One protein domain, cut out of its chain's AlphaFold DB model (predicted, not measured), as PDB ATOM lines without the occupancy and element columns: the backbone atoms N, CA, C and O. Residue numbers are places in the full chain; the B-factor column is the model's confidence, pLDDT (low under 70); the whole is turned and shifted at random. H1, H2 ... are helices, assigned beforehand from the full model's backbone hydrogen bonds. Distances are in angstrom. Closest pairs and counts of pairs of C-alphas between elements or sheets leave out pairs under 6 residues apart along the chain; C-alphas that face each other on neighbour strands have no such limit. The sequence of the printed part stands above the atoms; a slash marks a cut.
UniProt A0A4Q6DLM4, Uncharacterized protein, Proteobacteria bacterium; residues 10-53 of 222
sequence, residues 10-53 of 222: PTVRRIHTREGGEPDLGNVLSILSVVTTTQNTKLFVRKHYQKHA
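What this domain is: This is residues 10 to 53 of the 222 residues of an uncharacterized protein of Proteobacteria bacterium (UniProt A0A4Q6DLM4). Two helices of 11 residues each, H2 and H3, are joined by a tight link and fold back on each other as a V, meeting near the link; the very short H4 turns off at the far end of H3. H1 stands off beyond H2, on the side away from H3, with residues 18 to 24 looping over to H2. The printed part has 44 residues, with four named helices in the order H1, H2, H3, H4 and no named strand; its class is all helix. The whole is compact, with a radius of gyration of the C-alphas of 10.5 A, and spans 27 by 23 by 14 A.

How they stand to each other: Begin at the first printed residue with H1, residues 10 to 17. Go on to H2, residues 25 to 35: H1 and H2 are near each other, with 7 pairs of C-alphas within 10 A, the closest at 8.0 A. Past H2, find H3 at residues 38 to 48. H2 and H3 only just touch, with 3 pairs of C-alphas within 8 A; the closest are the C-alphas of Leu 32 and Thr 41, 5.9 A apart. They form a helical hairpin, running opposite ways at a tilt of 38 degrees, only just steep. H1 and H3 are apart. Last comes H4, residues 50 to 53, which touches H3 only at the corner by their link, and only just, with 3 pairs of C-alphas within 8 A; the closest are those of Arg 46 and Ala 53, 5.5 A apart. H4 is apart from H1, and only just apart from H2, with the closest C-alphas at 8.3 A. In H1 and H3 every O i to N i+4 pair is within hydrogen-bond range, in H2 6 of 7 are, and H4 is too short for such a pair.

Where its parts are: Find C-alpha 10 at (75.681, 0.205, -14.373); from there H1 runs 10.4 A to C-alpha 17. H2 begins at C-alpha 25, at (87.177, -5.441, -4.910), and runs 15.2 A to C-alpha 35. H3 runs 15.5 A from C-alpha 38 to C-alpha 48. H4 measures 5.2 A and ends at C-alpha 53, at (95.151, -5.650, 1.143).

The domain as a whole: Look at Gly 20 and Gln 39 for the two C-alphas farthest apart, 27.8 A. The printed part has no cut and no long link: H2 to H3 and H3 to H4 are tight, and H1 to H2, with 7 residues between, is short. The mean pLDDT of the printed part is 74.6; it is under 70 at residues 19 to 20, 38 to 39, 42, 46 and 50 to 53.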
ATOM      1  N   PRO A  10      76.565   0.418 -15.520       80.25
ATOM      2  CA  PRO A  10      75.681   0.205 -14.373       80.25
ATOM      3  C   PRO A  10      76.414  -0.133 -13.070       80.25
ATOM      4  O   PRO A  10      75.932   0.217 -11.996       80.25
ATOM      5  N   THR A  11      77.559  -0.817 -13.136       77.12
ATOM      6  CA  THR A  11      78.384  -1.124 -11.956       77.12
ATOM      7  C   THR A  11      79.096   0.130 -11.450       77.12
ATOM      8  O   THR A  11      79.014   0.430 -10.266       77.12
ATOM      9  N   VAL A  12      79.703   0.923 -12.340       77.50
ATOM     10  CA  VAL A  12      80.329   2.207 -11.966       77.50
ATOM     11  C   VAL A  12      79.306   3.150 -11.324       77.50
ATOM     12  O   VAL A  12      79.586   3.762 -10.294       77.50
ATOM     13  N   ARG A  13      78.098   3.232 -11.899       80.75
ATOM     14  CA  ARG A  13      77.006   4.048 -11.359       80.75
ATOM     15  C   ARG A  13      76.590   3.587  -9.962       80.75
ATOM     16  O   ARG A  13      76.511   4.434  -9.085       80.75
ATOM     17  N   ARG A  14      76.400   2.280  -9.747       79.44
ATOM     18  CA  ARG A  14      76.038   1.702  -8.437       79.44
ATOM     19  C   ARG A  14      77.082   1.975  -7.356       79.44
ATOM     20  O   ARG A  14      76.730   2.345  -6.242       79.44
ATOM     21  N   ILE A  15      78.366   1.864  -7.701       80.69
ATOM     22  CA  ILE A  15      79.471   2.202  -6.791       80.69
ATOM     23  C   ILE A  15      79.416   3.687  -6.408       80.69
ATOM     24  O   ILE A  15      79.573   4.034  -5.240       80.69
ATOM     25  N   HIS A  16      79.153   4.565  -7.379       78.62
ATOM     26  CA  HIS A  16      79.045   6.004  -7.144       78.62
ATOM     27  C   HIS A  16      77.823   6.381  -6.290       78.62
ATOM     28  O   HIS A  16      77.939   7.215  -5.394       78.62
ATOM     29  N   THR A  17      76.670   5.750  -6.530       80.12
ATOM     30  CA  THR A  17      75.418   5.998  -5.794       80.12
ATOM     31  C   THR A  17      75.332   5.244  -4.464       80.12
ATOM     32  O   THR A  17      74.391   5.469  -3.708       80.12
ATOM     33  N   ARG A  18      76.321   4.389  -4.146       74.44
ATOM     34  CA  ARG A  18      76.329   3.461  -2.996       74.44
ATOM     35  C   ARG A  18      75.114   2.525  -2.961       74.44
ATOM     36  O   ARG A  18      74.690   2.069  -1.900       74.44
ATOM     37  N   GLU A  19      74.558   2.222  -4.128       68.81
ATOM     38  CA  GLU A  19      73.429   1.308  -4.274       68.81
ATOM     39  C   GLU A  19      73.947  -0.134  -4.368       68.81
ATOM     40  O   GLU A  19      74.600  -0.502  -5.345       68.81
ATOM     41  N   GLY A  20      73.626  -0.969  -3.374       64.94
ATOM     42  CA  GLY A  20      73.911  -2.411  -3.413       64.94
ATOM     43  C   GLY A  20      75.036  -2.921  -2.505       64.94
ATOM     44  O   GLY A  20      75.518  -4.025  -2.735       64.94
ATOM     45  N   GLY A  21      75.421  -2.173  -1.466       71.56
ATOM     46  CA  GLY A  21      76.397  -2.623  -0.464       71.56
ATOM     47  C   GLY A  21      77.846  -2.265  -0.805       71.56
ATOM     48  O   GLY A  21      78.100  -1.366  -1.609       71.56
ATOM     49  N   GLU A  22      78.800  -2.929  -0.146       72.94
ATOM     50  CA  GLU A  22      80.225  -2.700  -0.401       72.94
ATOM     51  C   GLU A  22      80.600  -3.152  -1.823       72.94
ATOM     52  O   GLU A  22      80.261  -4.268  -2.223       72.94
ATOM     53  N   PRO A  23      81.294  -2.304  -2.605       78.56
ATOM     54  CA  PRO A  23      81.737  -2.668  -3.939       78.56
ATOM     55  C   PRO A  23      82.654  -3.885  -3.916       78.56
ATOM     56  O   PRO A  23      83.585  -3.946  -3.107       78.56
ATOM     57  N   ASP A  24      82.449  -4.784  -4.875       82.44
ATOM     58  CA  ASP A  24      83.390  -5.862  -5.152       82.44
ATOM     59  C   ASP A  24      84.783  -5.302  -5.489       82.44
ATOM     60  O   ASP A  24      84.943  -4.370  -6.288       82.44
ATOM     61  N   LEU A  25      85.797  -5.898  -4.869       77.62
ATOM     62  CA  LEU A  25      87.177  -5.441  -4.910       77.62
ATOM     63  C   LEU A  25      87.774  -5.489  -6.319       77.62
ATOM     64  O   LEU A  25      88.513  -4.581  -6.700       77.62
ATOM     65  N   GLY A  26      87.416  -6.500  -7.116       76.50
ATOM     66  CA  GLY A  26      87.878  -6.631  -8.499       76.50
ATOM     67  C   GLY A  26      87.413  -5.464  -9.370       76.50
ATOM     68  O   GLY A  26      88.198  -4.884 -10.126       76.50
ATOM     69  N   ASN A  27      86.159  -5.041  -9.201       79.75
ATOM     70  CA  ASN A  27      85.622  -3.862  -9.885       79.75
ATOM     71  C   ASN A  27      86.301  -2.562  -9.429       79.75
ATOM     72  O   ASN A  27      86.570  -1.688 -10.254       79.75
ATOM     73  N   VAL A  28      86.609  -2.432  -8.138       81.44
ATOM     74  CA  VAL A  28      87.304  -1.256  -7.593       81.44
ATOM     75  C   VAL A  28      88.731  -1.151  -8.117       81.44
ATOM     76  O   VAL A  28      89.119  -0.084  -8.589       81.44
ATOM     77  N   LEU A  29      89.497  -2.242  -8.111       78.50
ATOM     78  CA  LEU A  29      90.864  -2.260  -8.639       78.50
ATOM     79  C   LEU A  29      90.917  -1.934 -10.130       78.50
ATOM     80  O   LEU A  29      91.767  -1.155 -10.559       78.50
ATOM     81  N   SER A  30      89.975  -2.475 -10.902       73.88
ATOM     82  CA  SER A  30      89.874  -2.224 -12.343       73.88
ATOM     83  C   SER A  30      89.554  -0.759 -12.658       73.88
ATOM     84  O   SER A  30      89.967  -0.229 -13.685       73.88
ATOM     85  N   ILE A  31      88.823  -0.074 -11.770       81.00
ATOM     86  CA  ILE A  31      88.601   1.372 -11.873       81.00
ATOM     87  C   ILE A  31      89.872   2.127 -11.465       81.00
ATOM     88  O   ILE A  31      90.308   3.010 -12.201       81.00
ATOM     89  N   LEU A  32      90.478   1.777 -10.326       80.31
ATOM     90  CA  LEU A  32      91.666   2.450  -9.786       80.31
ATOM     91  C   LEU A  32      92.860   2.420 -10.746       80.31
ATOM     92  O   LEU A  32      93.522   3.442 -10.898       80.31
ATOM     93  N   SER A  33      93.080   1.310 -11.453       72.50
ATOM     94  CA  SER A  33      94.177   1.161 -12.422       72.50
ATOM     95  C   SER A  33      94.151   2.177 -13.571       72.50
ATOM     96  O   SER A  33      95.181   2.431 -14.189       72.50
ATOM     97  N   VAL A  34      92.990   2.776 -13.851       77.25
ATOM     98  CA  VAL A  34      92.809   3.768 -14.922       77.25
ATOM     99  C   VAL A  34      92.829   5.197 -14.389       77.25
ATOM    100  O   VAL A  34      93.190   6.124 -15.111       77.25
ATOM    101  N   VAL A  35      92.386   5.404 -13.148       79.81
ATOM    102  CA  VAL A  35      92.119   6.749 -12.610       79.81
ATOM    103  C   VAL A  35      93.213   7.271 -11.696       79.81
ATOM    104  O   VAL A  35      93.210   8.455 -11.367       79.81
ATOM    105  N   THR A  36      94.123   6.409 -11.250       78.06
ATOM    106  CA  THR A  36      95.172   6.804 -10.322       78.06
ATOM    107  C   THR A  36      96.457   6.012 -10.530       78.06
ATOM    108  O   THR A  36      96.506   5.040 -11.279       78.06
ATOM    109  N   THR A  37      97.530   6.465  -9.889       73.19
ATOM    110  CA  THR A  37      98.828   5.788  -9.930       73.19
ATOM    111  C   THR A  37      98.813   4.545  -9.052       73.19
ATOM    112  O   THR A  37      98.061   4.464  -8.078       73.19
ATOM    113  N   THR A  38      99.712   3.600  -9.328       64.94
ATOM    114  CA  THR A  38      99.868   2.384  -8.520       64.94
ATOM    115  C   THR A  38      99.985   2.701  -7.028       64.94
ATOM    116  O   THR A  38      99.307   2.072  -6.227       64.94
ATOM    117  N   GLN A  39     100.752   3.725  -6.632       65.12
ATOM    118  CA  GLN A  39     100.889   4.088  -5.215       65.12
ATOM    119  C   GLN A  39      99.586   4.562  -4.563       65.12
ATOM    120  O   GLN A  39      99.269   4.187  -3.436       65.12
ATOM    121  N   ASN A  40      98.777   5.339  -5.275       72.00
ATOM    122  CA  ASN A  40      97.496   5.793  -4.746       72.00
ATOM    123  C   ASN A  40      96.462   4.660  -4.691       72.00
ATOM    124  O   ASN A  40      95.657   4.615  -3.761       72.00
ATOM    125  N   THR A  41      96.517   3.712  -5.631       73.88
ATOM    126  CA  THR A  41      95.735   2.466  -5.571       73.88
ATOM    127  C   THR A  41      96.077   1.678  -4.309       73.88
ATOM    128  O   THR A  41      95.173   1.263  -3.583       73.88
ATOM    129  N   LYS A  42      97.372   1.553  -3.983       69.06
ATOM    130  CA  LYS A  42      97.852   0.888  -2.761       69.06
ATOM    131  C   LYS A  42      97.298   1.548  -1.494       69.06
ATOM    132  O   LYS A  42      96.730   0.867  -0.639       69.06
ATOM    133  N   LEU A  43      97.401   2.875  -1.395       74.12
ATOM    134  CA  LEU A  43      96.863   3.641  -0.264       74.12
ATOM    135  C   LEU A  43      95.343   3.481  -0.119       74.12
ATOM    136  O   LEU A  43      94.834   3.320   0.991       74.12
ATOM    137  N   PHE A  44      94.617   3.490  -1.238       81.62
ATOM    138  CA  PHE A  44      93.166   3.336  -1.244       81.62
ATOM    139  C   PHE A  44      92.733   1.952  -0.742       81.62
ATOM    140  O   PHE A  44      91.879   1.854   0.142       81.62
ATOM    141  N   VAL A  45      93.348   0.885  -1.260       77.56
ATOM    142  CA  VAL A  45      93.055  -0.501  -0.864       77.56
ATOM    143  C   VAL A  45      93.351  -0.715   0.619       77.56
ATOM    144  O   VAL A  45      92.512  -1.265   1.328       77.56
ATOM    145  N   ARG A  46      94.487  -0.216   1.127       69.88
ATOM    146  CA  ARG A  46      94.826  -0.301   2.560       69.88
ATOM    147  C   ARG A  46      93.804   0.397   3.453       69.88
ATOM    148  O   ARG A  46      93.494  -0.097   4.530       69.88
ATOM    149  N   LYS A  47      93.264   1.535   3.017       78.06
ATOM    150  CA  LYS A  47      92.302   2.310   3.810       78.06
ATOM    151  C   LYS A  47      90.902   1.695   3.826       78.06
ATOM    152  O   LYS A  47      90.227   1.764   4.847       78.06
ATOM    153  N   HIS A  48      90.462   1.129   2.704       77.94
ATOM    154  CA  HIS A  48      89.062   0.738   2.507       77.94
ATOM    155  C   HIS A  48      88.832  -0.777   2.452       77.94
ATOM    156  O   HIS A  48      87.716  -1.225   2.686       77.94
ATOM    157  N   TYR A  49      89.875  -1.570   2.203       74.56
ATOM    158  CA  TYR A  49      89.808  -3.022   2.032       74.56
ATOM    159  C   TYR A  49      90.923  -3.726   2.822       74.56
ATOM    160  O   TYR A  49      91.599  -4.612   2.305       74.56
ATOM    161  N   GLN A  50      91.105  -3.360   4.098       64.44
ATOM    162  CA  GLN A  50      92.165  -3.888   4.981       64.44
ATOM    163  C   GLN A  50      92.255  -5.421   4.976       64.44
ATOM    164  O   GLN A  50      93.341  -5.985   4.863       64.44
ATOM    165  N   LYS A  51      91.104  -6.106   5.004       64.06
ATOM    166  CA  LYS A  51      91.020  -7.575   4.966       64.06
ATOM    167  C   LYS A  51      91.459  -8.205   3.646       64.06
ATOM    168  O   LYS A  51      91.594  -9.412   3.607       64.06
ATOM    169  N   HIS A  52      91.657  -7.435   2.583       62.62
ATOM    170  CA  HIS A  52      92.060  -7.945   1.271       62.62
ATOM    171  C   HIS A  52      93.348  -7.289   0.758       62.62
ATOM    172  O   HIS A  52      93.862  -7.679  -0.284       62.62
ATOM    173  N   ALA A  53      93.899  -6.316   1.491       54.75
ATOM    174  CA  ALA A  53      95.151  -5.650   1.143       54.75
ATOM    175  C   ALA A  53      96.325  -6.638   1.023       54.75
ATOM    176  O   ALA A  53      97.189  -6.447   0.174       54.75
TER     177      ALA A  53